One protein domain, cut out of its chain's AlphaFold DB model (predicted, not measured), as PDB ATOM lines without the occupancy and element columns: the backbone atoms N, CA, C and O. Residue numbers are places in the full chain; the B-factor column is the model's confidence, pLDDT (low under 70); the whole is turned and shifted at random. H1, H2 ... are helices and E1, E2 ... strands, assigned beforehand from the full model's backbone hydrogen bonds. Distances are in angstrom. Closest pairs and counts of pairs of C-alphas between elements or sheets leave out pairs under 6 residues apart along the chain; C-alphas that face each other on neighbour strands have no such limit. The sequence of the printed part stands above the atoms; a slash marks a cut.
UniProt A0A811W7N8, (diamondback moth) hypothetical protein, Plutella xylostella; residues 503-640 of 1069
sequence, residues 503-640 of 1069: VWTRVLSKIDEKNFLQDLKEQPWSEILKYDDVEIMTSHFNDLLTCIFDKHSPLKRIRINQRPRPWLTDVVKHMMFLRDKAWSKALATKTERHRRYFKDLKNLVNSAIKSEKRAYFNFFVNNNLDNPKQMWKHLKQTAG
ATOM      1  N   VAL A 503     -30.205 -12.698  13.605       66.62
ATOM      2  CA  VAL A 503     -30.366 -13.113  15.006       66.62
ATOM      3  C   VAL A 503     -30.949 -14.518  15.060       66.62
ATOM      4  O   VAL A 503     -31.819 -14.875  14.261       66.62
ATOM      5  N   TRP A 504     -30.473 -15.315  16.014       73.69
ATOM      6  CA  TRP A 504     -31.063 -16.603  16.362       73.69
ATOM      7  C   TRP A 504     -32.228 -16.382  17.321       73.69
ATOM      8  O   TRP A 504     -32.045 -15.871  18.422       73.69
ATOM      9  N   THR A 505     -33.444 -16.731  16.903       77.25
ATOM     10  CA  THR A 505     -34.630 -16.587  17.753       77.25
ATOM     11  C   THR A 505     -35.694 -17.623  17.419       77.25
ATOM     12  O   THR A 505     -35.760 -18.148  16.305       77.25
ATOM     13  N   ARG A 506     -36.560 -17.887  18.398       82.50
ATOM     14  CA  ARG A 506     -37.828 -18.603  18.225       82.50
ATOM     15  C   ARG A 506     -38.918 -17.599  17.828       82.50
ATOM     16  O   ARG A 506     -38.939 -16.480  18.346       82.50
ATOM     17  N   VAL A 507     -39.803 -17.961  16.898       82.38
ATOM     18  CA  VAL A 507     -40.910 -17.098  16.443       82.38
ATOM     19  C   VAL A 507     -42.187 -17.509  17.164       82.38
ATOM     20  O   VAL A 507     -43.034 -18.202  16.609       82.38
ATOM     21  N   LEU A 508     -42.331 -17.040  18.403       84.00
ATOM     22  CA  LEU A 508     -43.453 -17.428  19.261       84.00
ATOM     23  C   LEU A 508     -44.816 -16.987  18.698       84.00
ATOM     24  O   LEU A 508     -45.816 -17.661  18.897       84.00
ATOM     25  N   SER A 509     -44.863 -15.895  17.925       77.81
ATOM     26  CA  SER A 509     -46.107 -15.343  17.366       77.81
ATOM     27  C   SER A 509     -46.757 -16.192  16.267       77.81
ATOM     28  O   SER A 509     -47.805 -15.808  15.758       77.81
ATOM     29  N   LYS A 510     -46.095 -17.258  15.808       79.88
ATOM     30  CA  LYS A 510     -46.600 -18.161  14.762       79.88
ATOM     31  C   LYS A 510     -46.971 -19.542  15.304       79.88
ATOM     32  O   LYS A 510     -47.282 -20.421  14.508       79.88
ATOM     33  N   ILE A 511     -46.889 -19.736  16.618       86.94
ATOM     34  CA  ILE A 511     -47.279 -20.984  17.269       86.94
ATOM     35  C   ILE A 511     -48.800 -21.132  17.160       86.94
ATOM     36  O   ILE A 511     -49.536 -20.187  17.439       86.94
ATOM     37  N   ASP A 512     -49.256 -22.317  16.757       88.56
ATOM     38  CA  ASP A 512     -50.663 -22.696  16.867       88.56
ATOM     39  C   ASP A 512     -50.966 -23.035  18.329       88.56
ATOM     40  O   ASP A 512     -50.556 -24.078  18.841       88.56
ATOM     41  N   GLU A 513     -51.660 -22.124  19.005       87.12
ATOM     42  CA  GLU A 513     -51.929 -22.192  20.440       87.12
ATOM     43  C   GLU A 513     -52.679 -23.466  20.852       87.12
ATOM     44  O   GLU A 513     -52.401 -24.015  21.916       87.12
ATOM     45  N   LYS A 514     -53.579 -23.987  20.004       89.06
ATOM     46  CA  LYS A 514     -54.371 -25.182  20.335       89.06
ATOM     47  C   LYS A 514     -53.509 -26.438  20.334       89.06
ATOM     48  O   LYS A 514     -53.506 -27.178  21.315       89.06
ATOM     49  N   ASN A 515     -52.760 -26.649  19.252       90.69
ATOM     50  CA  ASN A 515     -51.869 -27.802  19.113       90.69
ATOM     51  C   ASN A 515     -50.729 -27.750  20.137       90.69
ATOM     52  O   ASN A 515     -50.382 -28.766  20.734       90.69
ATOM     53  N   PHE A 516     -50.194 -26.555  20.393       93.00
ATOM     54  CA  PHE A 516     -49.183 -26.341  21.422       93.00
ATOM     55  C   PHE A 516     -49.696 -26.700  22.818       93.00
ATOM     56  O   PHE A 516     -49.017 -27.418  23.545       93.00
ATOM     57  N   LEU A 517     -50.893 -26.238  23.197       92.06
ATOM     58  CA  LEU A 517     -51.461 -26.518  24.516       92.06
ATOM     59  C   LEU A 517     -51.782 -28.008  24.705       92.06
ATOM     60  O   LEU A 517     -51.645 -28.519  25.816       92.06
ATOM     61  N   GLN A 518     -52.198 -28.697  23.640       92.75
ATOM     62  CA  GLN A 518     -52.434 -30.141  23.657       92.75
ATOM     63  C   GLN A 518     -51.132 -30.905  23.935       92.75
ATOM     64  O   GLN A 518     -51.034 -31.597  24.946       92.75
ATOM     65  N   ASP A 519     -50.098 -30.683  23.118       93.00
ATOM     66  CA  ASP A 519     -48.781 -31.314  23.296       93.00
ATOM     67  C   ASP A 519     -48.127 -30.944  24.638       93.00
ATOM     68  O   ASP A 519     -47.392 -31.742  25.223       93.00
ATOM     69  N   LEU A 520     -48.390 -29.726  25.133       94.00
ATOM     70  CA  LEU A 520     -47.926 -29.260  26.435       94.00
ATOM     71  C   LEU A 520     -48.527 -30.091  27.571       94.00
ATOM     72  O   LEU A 520     -47.808 -30.432  28.504       94.00
ATOM     73  N   LYS A 521     -49.823 -30.411  27.509       92.81
ATOM     74  CA  LYS A 521     -50.503 -31.228  28.528       92.81
ATOM     75  C   LYS A 521     -50.086 -32.697  28.483       92.81
ATOM     76  O   LYS A 521     -50.128 -33.354  29.516       92.81
ATOM     77  N   GLU A 522     -49.688 -33.192  27.314       92.94
ATOM     78  CA  GLU A 522     -49.244 -34.578  27.112       92.94
ATOM     79  C   GLU A 522     -47.811 -34.840  27.594       92.94
ATOM     80  O   GLU A 522     -47.411 -35.996  27.733       92.94
ATOM     81  N   GLN A 523     -47.024 -33.796  27.875       93.00
ATOM     82  CA  GLN A 523     -45.689 -33.995  28.433       93.00
ATOM     83  C   GLN A 523     -45.733 -34.602  29.843       93.00
ATOM     84  O   GLN A 523     -46.603 -34.255  30.649       93.00
ATOM     85  N   PRO A 524     -44.735 -35.432  30.199       93.19
ATOM     86  CA  PRO A 524     -44.673 -36.123  31.483       93.19
ATOM     87  C   PRO A 524     -44.189 -35.207  32.630       93.19
ATOM     88  O   PRO A 524     -43.213 -35.504  33.317       93.19
ATOM     89  N   TRP A 525     -44.871 -34.082  32.872       91.81
ATOM     90  CA  TRP A 525     -44.501 -33.104  33.911       91.81
ATOM     91  C   TRP A 525     -44.460 -33.699  35.322       91.81
ATOM     92  O   TRP A 525     -43.642 -33.288  36.144       91.81
ATOM     93  N   SER A 526     -45.323 -34.677  35.604       89.50
ATOM     94  CA  SER A 526     -45.388 -35.365  36.896       89.50
ATOM     95  C   SER A 526     -44.126 -36.162  37.222       89.50
ATOM     96  O   SER A 526     -43.845 -36.373  38.399       89.50
ATOM     97  N   GLU A 527     -43.344 -36.580  36.221       90.19
ATOM     98  CA  GLU A 527     -42.084 -37.303  36.449       90.19
ATOM     99  C   GLU A 527     -41.058 -36.427  37.173       90.19
ATOM    100  O   GLU A 527     -40.317 -36.921  38.018       90.19
ATOM    101  N   ILE A 528     -41.078 -35.110  36.938       91.69
ATOM    102  CA  ILE A 528     -40.195 -34.155  37.624       91.69
ATOM    103  C   ILE A 528     -40.417 -34.200  39.141       91.69
ATOM    104  O   ILE A 528     -39.469 -34.088  39.912       91.69
ATOM    105  N   LEU A 529     -41.665 -34.397  39.578       88.44
ATOM    106  CA  LEU A 529     -42.040 -34.391  40.994       88.44
ATOM    107  C   LEU A 529     -41.549 -35.627  41.761       88.44
ATOM    108  O   LEU A 529     -41.601 -35.623  42.988       88.44
ATOM    109  N   LYS A 530     -41.088 -36.670  41.058       90.19
ATOM    110  CA  LYS A 530     -40.550 -37.895  41.668       90.19
ATOM    111  C   LYS A 530     -39.096 -37.745  42.113       90.19
ATOM    112  O   LYS A 530     -38.638 -38.526  42.943       90.19
ATOM    113  N   TYR A 531     -38.368 -36.778  41.558       91.44
ATOM    114  CA  TYR A 531     -36.967 -36.558  41.896       91.44
ATOM    115  C   TYR A 531     -36.821 -35.741  43.179       91.44
ATOM    116  O   TYR A 531     -37.563 -34.789  43.416       91.44
ATOM    117  N   ASP A 532     -35.809 -36.090  43.975       89.56
ATOM    118  CA  ASP A 532     -35.456 -35.371  45.202       89.56
ATOM    119  C   ASP A 532     -34.224 -34.454  45.039       89.56
ATOM    120  O   ASP A 532     -33.869 -33.728  45.960       89.56
ATOM    121  N   ASP A 533     -33.583 -34.420  43.866       92.56
ATOM    122  CA  ASP A 533     -32.495 -33.473  43.572       92.56
ATOM    123  C   ASP A 533     -32.995 -32.335  42.675       92.56
ATOM    124  O   ASP A 533     -33.471 -32.562  41.559       92.56
ATOM    125  N   VAL A 534     -32.838 -31.096  43.150       94.12
ATOM    126  CA  VAL A 534     -33.219 -29.878  42.426       94.12
ATOM    127  C   VAL A 534     -32.478 -29.722  41.092       94.12
ATOM    128  O   VAL A 534     -33.039 -29.148  40.158       94.12
ATOM    129  N   GLU A 535     -31.263 -30.264  40.960       92.88
ATOM    130  CA  GLU A 535     -30.518 -30.266  39.691       92.88
ATOM    131  C   GLU A 535     -31.222 -31.097  38.630       92.88
ATOM    132  O   GLU A 535     -31.469 -30.629  37.518       92.88
ATOM    133  N   ILE A 536     -31.593 -32.324  39.000       92.69
ATOM    134  CA  ILE A 536     -32.264 -33.265  38.107       92.69
ATOM    135  C   ILE A 536     -33.631 -32.697  37.731       92.69
ATOM    136  O   ILE A 536     -33.965 -32.629  36.549       92.69
ATOM    137  N   MET A 537     -34.385 -32.191  38.714       94.31
ATOM    138  CA  MET A 537     -35.676 -31.555  38.453       94.31
ATOM    139  C   MET A 537     -35.558 -30.394  37.456       94.31
ATOM    140  O   MET A 537     -36.373 -30.274  36.542       94.31
ATOM    141  N   THR A 538     -34.536 -29.550  37.618       93.38
ATOM    142  CA  THR A 538     -34.298 -28.387  36.756       93.38
ATOM    143  C   THR A 538     -33.885 -28.799  35.346       93.38
ATOM    144  O   THR A 538     -34.398 -28.239  34.377       93.38
ATOM    145  N   SER A 539     -32.991 -29.784  35.214       91.62
ATOM    146  CA  SER A 539     -32.565 -30.302  33.909       91.62
ATOM    147  C   SER A 539     -33.749 -30.884  33.142       91.62
ATOM    148  O   SER A 539     -34.039 -30.433  32.038       91.62
ATOM    149  N   HIS A 540     -34.505 -31.793  33.765       92.44
ATOM    150  CA  HIS A 540     -35.680 -32.405  33.141       92.44
ATOM    151  C   HIS A 540     -36.742 -31.365  32.765       92.44
ATOM    152  O   HIS A 540     -37.342 -31.454  31.694       92.44
ATOM    153  N   PHE A 541     -36.962 -30.354  33.611       94.88
ATOM    154  CA  PHE A 541     -37.864 -29.252  33.285       94.88
ATOM    155  C   PHE A 541     -37.422 -28.504  32.019       94.88
ATOM    156  O   PHE A 541     -38.233 -28.279  31.117       94.88
ATOM    157  N   ASN A 542     -36.140 -28.138  31.937       93.12
ATOM    158  CA  ASN A 542     -35.584 -27.438  30.782       93.12
ATOM    159  C   ASN A 542     -35.656 -28.293  29.510       93.12
ATOM    160  O   ASN A 542     -35.985 -27.759  28.448       93.12
ATOM    161  N   ASP A 543     -35.406 -29.599  29.613       91.50
ATOM    162  CA  ASP A 543     -35.439 -30.536  28.487       91.50
ATOM    163  C   ASP A 543     -36.855 -30.687  27.916       91.50
ATOM    164  O   ASP A 543     -37.053 -30.515  26.710       91.50
ATOM    165  N   LEU A 544     -37.862 -30.916  28.772       93.38
ATOM    166  CA  LEU A 544     -39.265 -31.005  28.344       93.38
ATOM    167  C   LEU A 544     -39.733 -29.698  27.696       93.38
ATOM    168  O   LEU A 544     -40.348 -29.708  26.627       93.38
ATOM    169  N   LEU A 545     -39.403 -28.558  28.311       92.81
ATOM    170  CA  LEU A 545     -39.782 -27.253  27.785       92.81
ATOM    171  C   LEU A 545     -39.134 -27.000  26.416       92.81
ATOM    172  O   LEU A 545     -39.812 -26.613  25.463       92.81
ATOM    173  N   THR A 546     -37.829 -27.250  26.300       90.62
ATOM    174  CA  THR A 546     -37.078 -27.056  25.053       90.62
ATOM    175  C   THR A 546     -37.600 -27.974  23.952       90.62
ATOM    176  O   THR A 546     -37.823 -27.491  22.844       90.62
ATOM    177  N   CYS A 547     -37.903 -29.238  24.263       90.69
ATOM    178  CA  CYS A 547     -38.457 -30.209  23.320       90.69
ATOM    179  C   CYS A 547     -39.781 -29.733  22.695       90.69
ATOM    180  O   CYS A 547     -39.921 -29.703  21.467       90.69
ATOM    181  N   ILE A 548     -40.730 -29.264  23.515       92.62
ATOM    182  CA  ILE A 548     -42.009 -28.730  23.013       92.62
ATOM    183  C   ILE A 548     -41.770 -27.510  22.121       92.62
ATOM    184  O   ILE A 548     -42.351 -27.390  21.038       92.62
ATOM    185  N   PHE A 549     -40.911 -26.583  22.550       91.94
ATOM    186  CA  PHE A 549     -40.630 -25.396  21.749       91.94
ATOM    187  C   PHE A 549     -39.836 -25.715  20.482       91.94
ATOM    188  O   PHE A 549     -40.005 -25.002  19.499       91.94
ATOM    189  N   ASP A 550     -39.017 -26.762  20.446       89.81
ATOM    190  CA  ASP A 550     -38.367 -27.234  19.221       89.81
ATOM    191  C   ASP A 550     -39.362 -27.836  18.231       89.81
ATOM    192  O   ASP A 550     -39.246 -27.571  17.032       89.81
ATOM    193  N   LYS A 551     -40.396 -28.533  18.721       90.06
ATOM    194  CA  LYS A 551     -41.510 -29.026  17.897       90.06
ATOM    195  C   LYS A 551     -42.321 -27.877  17.279       90.06
ATOM    196  O   LYS A 551     -42.559 -27.868  16.074       90.06
ATOM    197  N   HIS A 552     -42.724 -26.889  18.084       90.62
ATOM    198  CA  HIS A 552     -43.690 -25.852  17.668       90.62
ATOM    199  C   HIS A 552     -43.072 -24.548  17.153       90.62
ATOM    200  O   HIS A 552     -43.667 -23.840  16.342       90.62
ATOM    201  N   SER A 553     -41.880 -24.192  17.620       88.44
ATOM    202  CA  SER A 553     -41.166 -22.976  17.222       88.44
ATOM    203  C   SER A 553     -39.646 -23.186  17.307       88.44
ATOM    204  O   SER A 553     -38.990 -22.608  18.190       88.44
ATOM    205  N   PRO A 554     -39.062 -23.973  16.383       86.56
ATOM    206  CA  PRO A 554     -37.639 -24.281  16.400       86.56
ATOM    207  C   PRO A 554     -36.783 -23.020  16.284       86.56
ATOM    208  O   PRO A 554     -37.190 -22.012  15.688       86.56
ATOM    209  N   LEU A 555     -35.583 -23.079  16.860       81.50
ATOM    210  CA  LEU A 555     -34.621 -21.988  16.802       81.50
ATOM    211  C   LEU A 555     -34.187 -21.763  15.346       81.50
ATOM    212  O   LEU A 555     -33.673 -22.667  14.689       81.50
ATOM    213  N   LYS A 556     -34.402 -20.553  14.818       79.56
ATOM    214  CA  LYS A 556     -34.040 -20.207  13.437       79.56
ATOM    215  C   LYS A 556     -33.203 -18.940  13.398       79.56
ATOM    216  O   LYS A 556     -33.411 -18.012  14.180       79.56
ATOM    217  N   ARG A 557     -32.290 -18.883  12.429       77.19
ATOM    218  CA  ARG A 557     -31.569 -17.663  12.075       77.19
ATOM    219  C   ARG A 557     -32.469 -16.791  11.206       77.19
ATOM    220  O   ARG A 557     -32.803 -17.169  10.085       77.19
ATOM    221  N   ILE A 558     -32.867 -15.633  11.719       67.75
ATOM    222  CA  ILE A 558     -33.779 -14.713  11.036       67.75
ATOM    223  C   ILE A 558     -33.045 -13.419  10.722       67.75
ATOM    224  O   ILE A 558     -32.314 -12.885  11.554       67.75
ATOM    225  N   ARG A 559     -33.256 -12.912   9.507       63.06
ATOM    226  CA  ARG A 559     -32.756 -11.607   9.083       63.06
ATOM    227  C   ARG A 559     -33.509 -10.497   9.813       63.06
ATOM    228  O   ARG A 559     -34.739 -10.433   9.737       63.06
ATOM    229  N   ILE A 560     -32.785  -9.586  10.454       55.00
ATOM    230  CA  ILE A 560     -33.366  -8.357  10.987       55.00
ATOM    231  C   ILE A 560     -33.707  -7.459   9.796       55.00
ATOM    232  O   ILE A 560     -32.841  -6.857   9.162       55.00
ATOM    233  N   ASN A 561     -34.993  -7.374   9.467       46.53
ATOM    234  CA  ASN A 561     -35.487  -6.368   8.535       46.53
ATOM    235  C   ASN A 561     -35.659  -5.038   9.274       46.53
ATOM    236  O   ASN A 561     -36.127  -5.011  10.417       46.53
ATOM    237  N   GLN A 562     -35.337  -3.923   8.611       46.03
ATOM    238  CA  GLN A 562     -35.756  -2.620   9.122       46.03
ATOM    239  C   GLN A 562     -37.275  -2.609   9.285       46.03
ATOM    240  O   GLN A 562     -38.010  -3.152   8.454       46.03
ATOM    241  N   ARG A 563     -37.741  -2.026  10.393       49.03
ATOM    242  CA  ARG A 563     -39.157  -2.069  10.754       49.03
ATOM    243  C   ARG A 563     -39.993  -1.412   9.646       49.03
ATOM    244  O   ARG A 563     -39.669  -0.294   9.239       49.03
ATOM    245  N   PRO A 564     -41.051  -2.076   9.155       50.59
ATOM    246  CA  PRO A 564     -41.894  -1.526   8.102       50.59
ATOM    247  C   PRO A 564     -42.577  -0.248   8.592       50.59
ATOM    248  O   PRO A 564     -43.010  -0.175   9.741       50.59
ATOM    249  N   ARG A 565     -42.677   0.760   7.716       59.16
ATOM    250  CA  ARG A 565     -43.469   1.974   7.963       59.16
ATOM    251  C   ARG A 565     -44.951   1.584   7.893       59.16
ATOM    252  O   ARG A 565     -45.423   1.333   6.784       59.16
ATOM    253  N   PRO A 566     -45.689   1.525   9.014       65.31
ATOM    254  CA  PRO A 566     -47.004   0.874   9.044       65.31
ATOM    255  C   PRO A 566     -48.053   1.558   8.158       65.31
ATOM    256  O   PRO A 566     -48.964   0.906   7.667       65.31
ATOM    257  N   TRP A 567     -47.888   2.859   7.904       75.44
ATOM    258  CA  TRP A 567     -48.766   3.662   7.047       75.44
ATOM    259  C   TRP A 567     -48.489   3.522   5.537       75.44
ATOM    260  O   TRP A 567     -49.216   4.097   4.730       75.44
ATOM    261  N   LEU A 568     -47.440   2.795   5.123       72.62
ATOM    262  CA  LEU A 568     -47.198   2.438   3.718       72.62
ATOM    263  C   LEU A 568     -47.823   1.073   3.420       72.62
ATOM    264  O   LEU A 568     -47.126   0.068   3.258       72.62
ATOM    265  N   THR A 569     -49.150   1.053   3.364       81.06
ATOM    266  CA  THR A 569     -49.933  -0.132   3.003       81.06
ATOM    267  C   THR A 569     -49.697  -0.521   1.540       81.06
ATOM    268  O   THR A 569     -49.226   0.285   0.731       81.06
ATOM    269  N   ASP A 570     -50.032  -1.754   1.161       75.06
ATOM    270  CA  ASP A 570     -49.864  -2.209  -0.226       75.06
ATOM    271  C   ASP A 570     -50.727  -1.408  -1.212       75.06
ATOM    272  O   ASP A 570     -50.312  -1.151  -2.343       75.06
ATOM    273  N   VAL A 571     -51.861  -0.884  -0.738       80.50
ATOM    274  CA  VAL A 571     -52.716   0.051  -1.479       80.50
ATOM    275  C   VAL A 571     -51.973   1.359  -1.770       80.50
ATOM    276  O   VAL A 571     -51.933   1.814  -2.912       80.50
ATOM    277  N   VAL A 572     -51.316   1.949  -0.764       83.94
ATOM    278  CA  VAL A 572     -50.511   3.170  -0.934       83.94
ATOM    279  C   VAL A 572     -49.341   2.942  -1.888       83.94
ATOM    280  O   VAL A 572     -49.110   3.763  -2.778       83.94
ATOM    281  N   LYS A 573     -48.641   1.808  -1.767       71.19
ATOM    282  CA  LYS A 573     -47.550   1.441  -2.684       71.19
ATOM    283  C   LYS A 573     -48.043   1.311  -4.128       71.19
ATOM    284  O   LYS A 573     -47.384   1.801  -5.044       71.19
ATOM    285  N   HIS A 574     -49.215   0.714  -4.339       80.19
ATOM    286  CA  HIS A 574     -49.808   0.599  -5.669       80.19
ATOM    287  C   HIS A 574     -50.192   1.970  -6.253       80.19
ATOM    288  O   HIS A 574     -49.893   2.260  -7.412       80.19
ATOM    289  N   MET A 575     -50.767   2.869  -5.448       82.00
ATOM    290  CA  MET A 575     -51.068   4.238  -5.891       82.00
ATOM    291  C   MET A 575     -49.799   5.022  -6.266       82.00
ATOM    292  O   MET A 575     -49.794   5.756  -7.258       82.00
ATOM    293  N   MET A 576     -48.702   4.842  -5.519       76.62
ATOM    294  CA  MET A 576     -47.399   5.433  -5.853       76.62
ATOM    295  C   MET A 576     -46.881   4.935  -7.209       76.62
ATOM    296  O   MET A 576     -46.439   5.744  -8.025       76.62
ATOM    297  N   PHE A 577     -47.005   3.635  -7.481       82.44
ATOM    298  CA  PHE A 577     -46.650   3.051  -8.775       82.44
ATOM    299  C   PHE A 577     -47.462   3.660  -9.932       82.44
ATOM    300  O   PHE A 577     -46.893   4.048 -10.955       82.44
ATOM    301  N   LEU A 578     -48.781   3.817  -9.768       83.56
ATOM    302  CA  LEU A 578     -49.648   4.424 -10.788       83.56
ATOM    303  C   LEU A 578     -49.300   5.893 -11.059       83.56
ATOM    304  O   LEU A 578     -49.256   6.312 -12.218       83.56
ATOM    305  N   ARG A 579     -49.002   6.667 -10.008       90.62
ATOM    306  CA  ARG A 579     -48.502   8.045 -10.126       90.62
ATOM    307  C   ARG A 579     -47.218   8.096 -10.953       90.62
ATOM    308  O   ARG A 579     -47.098   8.943 -11.835       90.62
ATOM    309  N   ASP A 580     -46.272   7.204 -10.681       67.44
ATOM    310  CA  ASP A 580     -44.981   7.190 -11.376       67.44
ATOM    311  C   ASP A 580     -45.132   6.783 -12.847       67.44
ATOM    312  O   ASP A 580     -44.536   7.409 -13.722       67.44
ATOM    313  N   LYS A 581     -46.025   5.835 -13.153       81.69
ATOM    314  CA  LYS A 581     -46.392   5.499 -14.537       81.69
ATOM    315  C   LYS A 581     -47.028   6.688 -15.272       81.69
ATOM    316  O   LYS A 581     -46.728   6.930 -16.443       81.69
ATOM    317  N   ALA A 582     -47.889   7.453 -14.595       82.44
ATOM    318  CA  ALA A 582     -48.501   8.659 -15.150       82.44
ATOM    319  C   ALA A 582     -47.479   9.784 -15.391       82.44
ATOM    320  O   ALA A 582     -47.584  10.488 -16.394       82.44
ATOM    321  N   TRP A 583     -46.472   9.916 -14.522       72.75
ATOM    322  CA  TRP A 583     -45.362  10.853 -14.708       72.75
ATOM    323  C   TRP A 583     -44.549  10.534 -15.961       72.75
ATOM    324  O   TRP A 583     -44.380  11.407 -16.812       72.75
ATOM    325  N   SER A 584     -44.125   9.277 -16.124       72.19
ATOM    326  CA  SER A 584     -43.363   8.847 -17.304       72.19
ATOM    327  C   SER A 584     -44.128   9.131 -18.601       72.19
ATOM    328  O   SER A 584     -43.560   9.628 -19.571       72.19
ATOM    329  N   LYS A 585     -45.449   8.909 -18.604       75.00
ATOM    330  CA  LYS A 585     -46.310   9.216 -19.756       75.00
ATOM    331  C   LYS A 585     -46.462  10.724 -20.002       75.00
ATOM    332  O   LYS A 585     -46.487  11.153 -21.156       75.00
ATOM    333  N   ALA A 586     -46.543  11.538 -18.949       79.62
ATOM    334  CA  ALA A 586     -46.602  12.997 -19.054       79.62
ATOM    335  C   ALA A 586     -45.297  13.601 -19.597       79.62
ATOM    336  O   ALA A 586     -45.348  14.562 -20.366       79.62
ATOM    337  N   LEU A 587     -44.148  13.015 -19.243       66.69
ATOM    338  CA  LEU A 587     -42.835  13.430 -19.733       66.69
ATOM    339  C   LEU A 587     -42.639  13.064 -21.212       66.69
ATOM    340  O   LEU A 587     -42.214  13.909 -21.995       66.69
ATOM    341  N   ALA A 588     -43.033  11.847 -21.603       68.81
ATOM    342  CA  ALA A 588     -42.918  11.368 -22.981       68.81
ATOM    343  C   ALA A 588     -43.820  12.131 -23.966       68.81
ATOM    344  O   ALA A 588     -43.418  12.433 -25.083       68.81
ATOM    345  N   THR A 589     -45.051  12.452 -23.560       78.88
ATOM    346  CA  THR A 589     -46.057  13.034 -24.470       78.88
ATOM    347  C   THR A 589     -46.129  14.559 -24.429       78.88
ATOM    348  O   THR A 589     -46.682  15.156 -25.346       78.88
ATOM    349  N   LYS A 590     -45.621  15.198 -23.363       76.69
ATOM    350  CA  LYS A 590     -45.650  16.657 -23.130       76.69
ATOM    351  C   LYS A 590     -47.044  17.314 -23.221       76.69
ATOM    352  O   LYS A 590     -47.136  18.537 -23.285       76.69
ATOM    353  N   THR A 591     -48.134  16.543 -23.164       75.50
ATOM    354  CA  THR A 591     -49.506  17.070 -23.252       75.50
ATOM    355  C   THR A 591     -50.062  17.499 -21.893       75.50
ATOM    356  O   THR A 591     -49.820  16.868 -20.858       75.50
ATOM    357  N   GLU A 592     -50.886  18.551 -21.887       76.50
ATOM    358  CA  GLU A 592     -51.480  19.087 -20.653       76.50
ATOM    359  C   GLU A 592     -52.432  18.089 -19.973       76.50
ATOM    360  O   GLU A 592     -52.501  18.015 -18.746       76.50
ATOM    361  N   ARG A 593     -53.099  17.229 -20.754       84.44
ATOM    362  CA  ARG A 593     -53.968  16.160 -20.236       84.44
ATOM    363  C   ARG A 593     -53.201  15.161 -19.366       84.44
ATOM    364  O   ARG A 593     -53.654  14.839 -18.269       84.44
ATOM    365  N   HIS A 594     -52.041  14.683 -19.821       79.56
ATOM    366  CA  HIS A 594     -51.239  13.734 -19.044       79.56
ATOM    367  C   HIS A 594     -50.551  14.404 -17.846       79.56
ATOM    368  O   HIS A 594     -50.442  13.785 -16.789       79.56
ATOM    369  N   ARG A 595     -50.170  15.687 -17.958       72.81
ATOM    370  CA  ARG A 595     -49.677  16.474 -16.812       72.81
ATOM    371  C   ARG A 595     -50.738  16.653 -15.728       72.81
ATOM    372  O   ARG A 595     -50.419  16.507 -14.549       72.81
ATOM    373  N   ARG A 596     -51.987  16.946 -16.106       83.94
ATOM    374  CA  ARG A 596     -53.113  17.048 -15.166       83.94
ATOM    375  C   ARG A 596     -53.392  15.705 -14.489       83.94
ATOM    376  O   ARG A 596     -53.404  15.653 -13.267       83.94
ATOM    377  N   TYR A 597     -53.441  14.616 -15.257       86.19
ATOM    378  CA  TYR A 597     -53.620  13.263 -14.718       86.19
ATOM    379  C   TYR A 597     -52.534  12.863 -13.700       86.19
ATOM    380  O   TYR A 597     -52.833  12.317 -12.638       86.19
ATOM    381  N   PHE A 598     -51.267  13.190 -13.974       85.50
ATOM    382  CA  PHE A 598     -50.185  13.011 -13.003       85.50
ATOM    383  C   PHE A 598     -50.390  13.855 -11.734       85.50
ATOM    384  O   PHE A 598     -50.203  13.342 -10.630       85.50
ATOM    385  N   LYS A 599     -50.775  15.135 -11.865       78.69
ATOM    386  CA  LYS A 599     -51.054  16.013 -10.713       78.69
ATOM    387  C   LYS A 599     -52.184  15.453  -9.843       78.69
ATOM    388  O   LYS A 599     -52.052  15.466  -8.620       78.69
ATOM    389  N   ASP A 600     -53.236  14.917 -10.454       86.38
ATOM    390  CA  ASP A 600     -54.376  14.333  -9.742       86.38
ATOM    391  C   ASP A 600     -53.953  13.083  -8.953       86.38
ATOM    392  O   ASP A 600     -54.185  13.003  -7.745       86.38
ATOM    393  N   LEU A 601     -53.217  12.159  -9.586       83.88
ATOM    394  CA  LEU A 601     -52.667  10.976  -8.910       83.88
ATOM    395  C   LEU A 601     -51.654  11.335  -7.818       83.88
ATOM    396  O   LEU A 601     -51.618  10.697  -6.767       83.88
ATOM    397  N   LYS A 602     -50.844  12.376  -8.025       73.31
ATOM    398  CA  LYS A 602     -49.914  12.890  -7.012       73.31
ATOM    399  C   LYS A 602     -50.665  13.384  -5.775       73.31
ATOM    400  O   LYS A 602     -50.285  13.043  -4.656       73.31
ATOM    401  N   ASN A 603     -51.719  14.173  -5.968       78.69
ATOM    402  CA  ASN A 603     -52.535  14.688  -4.870       78.69
ATOM    403  C   ASN A 603     -53.249  13.552  -4.128       78.69
ATOM    404  O   ASN A 603     -53.271  13.551  -2.896       78.69
ATOM    405  N   LEU A 604     -53.750  12.556  -4.865       86.00
ATOM    406  CA  LEU A 604     -54.397  11.375  -4.301       86.00
ATOM    407  C   LEU A 604     -53.436  10.555  -3.428       86.00
ATOM    408  O   LEU A 604     -53.755  10.270  -2.277       86.00
ATOM    409  N   VAL A 605     -52.232  10.251  -3.930       82.19
ATOM    410  CA  VAL A 605     -51.184   9.539  -3.175       82.19
ATOM    411  C   VAL A 605     -50.805  10.299  -1.905       82.19
ATOM    412  O   VAL A 605     -50.724   9.707  -0.830       82.19
ATOM    413  N   ASN A 606     -50.603  11.614  -2.004       70.62
ATOM    414  CA  ASN A 606     -50.244  12.440  -0.852       70.62
ATOM    415  C   ASN A 606     -51.357  12.472   0.203       70.62
ATOM    416  O   ASN A 606     -51.076  12.396   1.400       70.62
ATOM    417  N   SER A 607     -52.615  12.564  -0.234       82.19
ATOM    418  CA  SER A 607     -53.775  12.492   0.654       82.19
ATOM    419  C   SER A 607     -53.868  11.127   1.338       82.19
ATOM    420  O   SER A 607     -54.031  11.062   2.555       82.19
ATOM    421  N   ALA A 608     -53.675  10.040   0.586       84.50
ATOM    422  CA  ALA A 608     -53.713   8.682   1.114       84.50
ATOM    423  C   ALA A 608     -52.621   8.438   2.164       84.50
ATOM    424  O   ALA A 608     -52.928   7.983   3.259       84.50
ATOM    425  N   ILE A 609     -51.369   8.830   1.895       76.81
ATOM    426  CA  ILE A 609     -50.269   8.714   2.868       76.81
ATOM    427  C   ILE A 609     -50.590   9.492   4.150       76.81
ATOM    428  O   ILE A 609     -50.392   8.977   5.249       76.81
ATOM    429  N   LYS A 610     -51.095  10.729   4.030       75.44
ATOM    430  CA  LYS A 610     -51.486  11.539   5.195       75.44
ATOM    431  C   LYS A 610     -52.630  10.892   5.977       75.44
ATOM    432  O   LYS A 610     -52.581  10.874   7.207       75.44
ATOM    433  N   SER A 611     -53.631  10.358   5.280       84.00
ATOM    434  CA  SER A 611     -54.787   9.693   5.882       84.00
ATOM    435  C   SER A 611     -54.383   8.426   6.635       84.00
ATOM    436  O   SER A 611     -54.694   8.312   7.816       84.00
ATOM    437  N   GLU A 612     -53.616   7.532   6.002       83.56
ATOM    438  CA  GLU A 612     -53.118   6.290   6.612       83.56
ATOM    439  C   GLU A 612     -52.205   6.572   7.807       83.56
ATOM    440  O   GLU A 612     -52.329   5.959   8.866       83.56
ATOM    441  N   LYS A 613     -51.324   7.575   7.689       78.75
ATOM    442  CA  LYS A 613     -50.459   8.007   8.793       78.75
ATOM    443  C   LYS A 613     -51.285   8.526   9.972       78.75
ATOM    444  O   LYS A 613     -51.010   8.159  11.112       78.75
ATOM    445  N   ARG A 614     -52.314   9.341   9.716       79.56
ATOM    446  CA  ARG A 614     -53.226   9.838  10.757       79.56
ATOM    447  C   ARG A 614     -54.026   8.705  11.396       79.56
ATOM    448  O   ARG A 614     -54.121   8.668  12.616       79.56
ATOM    449  N   ALA A 615     -54.575   7.795  10.596       82.56
ATOM    450  CA  ALA A 615     -55.338   6.649  11.082       82.56
ATOM    451  C   ALA A 615     -54.485   5.765  12.001       82.56
ATOM    452  O   ALA A 615     -54.909   5.450  13.110       82.56
ATOM    453  N   TYR A 616     -53.250   5.466  11.588       83.25
ATOM    454  CA  TYR A 616     -52.298   4.706  12.389       83.25
ATOM    455  C   TYR A 616     -51.989   5.374  13.734       83.25
ATOM    456  O   TYR A 616     -52.101   4.733  14.778       83.25
ATOM    457  N   PHE A 617     -51.627   6.664  13.735       78.38
ATOM    458  CA  PHE A 617     -51.311   7.366  14.981       78.38
ATOM    459  C   PHE A 617     -52.531   7.539  15.882       78.38
ATOM    460  O   PHE A 617     -52.397   7.372  17.088       78.38
ATOM    461  N   ASN A 618     -53.714   7.807  15.326       82.38
ATOM    462  CA  ASN A 618     -54.944   7.887  16.110       82.38
ATOM    463  C   ASN A 618     -55.267   6.543  16.769       82.38
ATOM    464  O   ASN A 618     -55.507   6.503  17.969       82.38
ATOM    465  N   PHE A 619     -55.214   5.444  16.010       82.62
ATOM    466  CA  PHE A 619     -55.391   4.097  16.550       82.62
ATOM    467  C   PHE A 619     -54.376   3.806  17.661       82.62
ATOM    468  O   PHE A 619     -54.744   3.357  18.743       82.62
ATOM    469  N   PHE A 620     -53.097   4.104  17.421       80.06
ATOM    470  CA  PHE A 620     -52.041   3.835  18.387       80.06
ATOM    471  C   PHE A 620     -52.187   4.669  19.667       80.06
ATOM    472  O   PHE A 620     -52.093   4.115  20.760       80.06
ATOM    473  N   VAL A 621     -52.421   5.979  19.549       78.62
ATOM    474  CA  VAL A 621     -52.585   6.881  20.699       78.62
ATOM    475  C   VAL A 621     -53.807   6.481  21.514       78.62
ATOM    476  O   VAL A 621     -53.675   6.305  22.720       78.62
ATOM    477  N   ASN A 622     -54.953   6.259  20.865       82.38
ATOM    478  CA  ASN A 622     -56.192   5.894  21.551       82.38
ATOM    479  C   ASN A 622     -56.066   4.568  22.314       82.38
ATOM    480  O   ASN A 622     -56.588   4.453  23.416       82.38
ATOM    481  N   ASN A 623     -55.315   3.600  21.781       79.50
ATOM    482  CA  ASN A 623     -55.087   2.311  22.441       79.50
ATOM    483  C   ASN A 623     -53.995   2.338  23.527       79.50
ATOM    484  O   ASN A 623     -53.756   1.316  24.164       79.50
ATOM    485  N   ASN A 624     -53.289   3.460  23.722       77.75
ATOM    486  CA  ASN A 624     -52.177   3.571  24.677       77.75
ATOM    487  C   ASN A 624     -52.292   4.797  25.605       77.75
ATOM    488  O   ASN A 624     -51.286   5.207  26.189       77.75
ATOM    489  N   LEU A 625     -53.492   5.376  25.756       76.75
ATOM    490  CA  LEU A 625     -53.736   6.534  26.633       76.75
ATOM    491  C   LEU A 625     -53.335   6.250  28.089       76.75
ATOM    492  O   LEU A 625     -52.713   7.096  28.731       76.75
ATOM    493  N   ASP A 626     -53.583   5.028  28.560       80.75
ATOM    494  CA  ASP A 626     -53.292   4.602  29.934       80.75
ATOM    495  C   ASP A 626     -51.819   4.213  30.154       80.75
ATOM    496  O   ASP A 626     -51.399   3.929  31.276       80.75
ATOM    497  N   ASN A 627     -50.989   4.213  29.099       78.00
ATOM    498  CA  ASN A 627     -49.570   3.861  29.189       78.00
ATOM    499  C   ASN A 627     -48.655   4.913  28.529       78.00
ATOM    500  O   ASN A 627     -48.077   4.676  27.457       78.00
ATOM    501  N   PRO A 628     -48.419   6.060  29.204       73.31
ATOM    502  CA  PRO A 628     -47.589   7.144  28.681       73.31
ATOM    503  C   PRO A 628     -46.171   6.696  28.308       73.31
ATOM    504  O   PRO A 628     -45.582   7.210  27.358       73.31
ATOM    505  N   LYS A 629     -45.609   5.706  29.018       70.00
ATOM    506  CA  LYS A 629     -44.260   5.178  28.766       70.00
ATOM    507  C   LYS A 629     -44.183   4.430  27.433       70.00
ATOM    508  O   LYS A 629     -43.230   4.641  26.678       70.00
ATOM    509  N   GLN A 630     -45.171   3.585  27.120       70.06
ATOM    510  CA  GLN A 630     -45.264   2.941  25.805       70.06
ATOM    511  C   GLN A 630     -45.547   3.954  24.697       70.06
ATOM    512  O   GLN A 630     -44.887   3.900  23.656       70.06
ATOM    513  N   MET A 631     -46.436   4.920  24.948       73.38
ATOM    514  CA  MET A 631     -46.738   5.997  24.004       73.38
ATOM    515  C   MET A 631     -45.476   6.791  23.631       73.38
ATOM    516  O   MET A 631     -45.133   6.902  22.453       73.38
ATOM    517  N   TRP A 632     -44.713   7.259  24.623       64.31
ATOM    518  CA  TRP A 632     -43.458   7.983  24.405       64.31
ATOM    519  C   TRP A 632     -42.373   7.124  23.752       64.31
ATOM    520  O   TRP A 632     -41.642   7.612  22.889       64.31
ATOM    521  N   LYS A 633     -42.263   5.840  24.120       65.12
ATOM    522  CA  LYS A 633     -41.330   4.898  23.483       65.12
ATOM    523  C   LYS A 633     -41.648   4.727  21.998       65.12
ATOM    524  O   LYS A 633     -40.736   4.745  21.175       65.12
ATOM    525  N   HIS A 634     -42.923   4.591  21.651       66.06
ATOM    526  CA  HIS A 634     -43.361   4.412  20.273       66.06
ATOM    527  C   HIS A 634     -43.239   5.697  19.450       66.06
ATOM    528  O   HIS A 634     -42.738   5.644  18.329       66.06
ATOM    529  N   LEU A 635     -43.590   6.858  20.015       65.69
ATOM    530  CA  LEU A 635     -43.378   8.165  19.382       65.69
ATOM    531  C   LEU A 635     -41.892   8.419  19.106       65.69
ATOM    532  O   LEU A 635     -41.536   8.797  17.995       65.69
ATOM    533  N   LYS A 636     -40.998   8.118  20.059       60.19
ATOM    534  CA  LYS A 636     -39.543   8.199  19.836       60.19
ATOM    535  C   LYS A 636     -39.075   7.302  18.684       60.19
ATOM    536  O   LYS A 636     -38.199   7.710  17.927       60.19
ATOM    537  N   GLN A 637     -39.671   6.117  18.535       57.31
ATOM    538  CA  GLN A 637     -39.331   5.141  17.489       57.31
ATOM    539  C   GLN A 637     -39.907   5.481  16.105       57.31
ATOM    540  O   GLN A 637     -39.282   5.159  15.101       57.31
ATOM    541  N   THR A 638     -41.083   6.108  16.030       54.22
ATOM    542  CA  THR A 638     -41.795   6.384  14.764       54.22
ATOM    543  C   THR A 638     -41.623   7.812  14.257       54.22
ATOM    544  O   THR A 638     -41.617   8.024  13.047       54.22
ATOM    545  N   ALA A 639     -41.442   8.788  15.151       49.31
ATOM    546  CA  ALA A 639     -41.231  10.193  14.805       49.31
ATOM    547  C   ALA A 639     -39.745  10.561  14.628       49.31
ATOM    548  O   ALA A 639     -39.423  11.729  14.447       49.31
ATOM    549  N   GLY A 640     -38.823   9.592  14.713       44.72
ATOM    550  CA  GLY A 640     -37.383   9.846  14.557       44.72
ATOM    551  C   GLY A 640     -36.769  10.719  15.661       44.72
ATOM    552  O   GLY A 640     -35.639  11.181  15.523       44.72
TER     553      GLY A 640
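This is residues 503 to 640 of the 1069 residues of the protein "(diamondback moth) hypothetical protein" of Plutella xylostella (UniProt A0A811W7N8). Two separate lobes make a long rod, joined by the link of residues 560 to 569: a long helical hairpin, H4 and H5, with H6 folding back near the last residues of H5, and a smaller lobe in which H1 and H2 pack on H3 beside a tiny ribbon of two strands, E1 and E2. The turn of the hairpin, residues 588 to 593, sticks out free. You will find 138 residues, mostly helix by class, with six named helices and two named strands in the order E1 H1 H2 H3 E2 H4 H5 H6, and one antiparallel sheet of order E1 - E2. The whole is extended, with a radius of gyration of the C-alphas of 26.1 A and spans of 86 by 36 by 26 A.

Find C-alpha 503 at (-30.366, -13.113, 15.006), where strand E1, residues 503 to 505, begins. Its neighbour is E2, residues 556 to 559. Before E2 look for H1, residues 513 to 522, 14.3 A long; H2, residues 525 to 528; and H3, residues 534 to 552, 27.2 A long. After E2, H4 takes residues 570 to 589 over 28.9 A. From C-alpha 592 at (-51.480, 19.087, -20.653), H5 runs 44.5 A to residue 622. H6, residues 628 to 638, is 15.1 A long and ends at C-alpha 638 at (-41.795, 6.384, 14.764).

Start at E1 and E2, antiparallel at 138 degrees, where N 503 and O 558 are 2.9 A apart and N 505 and O 556 are 3.0 A apart, within hydrogen-bond range. H3 touches H1 with residues 548 to 552 alone, the closest C-alphas being those of Phe 516 and His 552, 6.7 A apart. These two run opposite ways at a tilt of 38 degrees, only just steep. H3 touches H2 with residues 536 to 544 alone, closest at the C-alphas of Ile 528 and Met 537, 5.3 A. H3 is apart from H4, H5 and H6. H4 and H5 form a helical hairpin: they touch, closest at the C-alphas of Ala 586 and His 594, 4.7 A, and run opposite ways at a shallow tilt of 18 degrees. H6 is close to H5 but not clearly touching, the closest C-alphas being those of Val 621 and Met 631, 6.8 A. Every O i to N i+4 pair is within hydrogen-bond range in H1, H3, H4, H5 and H6; H2 is too short for such a pair.

Look for the two C-alphas farthest apart at Asp 532 and Thr 591, 87.4 A. The printed part has no cut and no long link. Mean pLDDT of the printed part is 79.9, and it is under 70 at residues 503, 558 to 566, 580, 587 to 588 and 632 to 640.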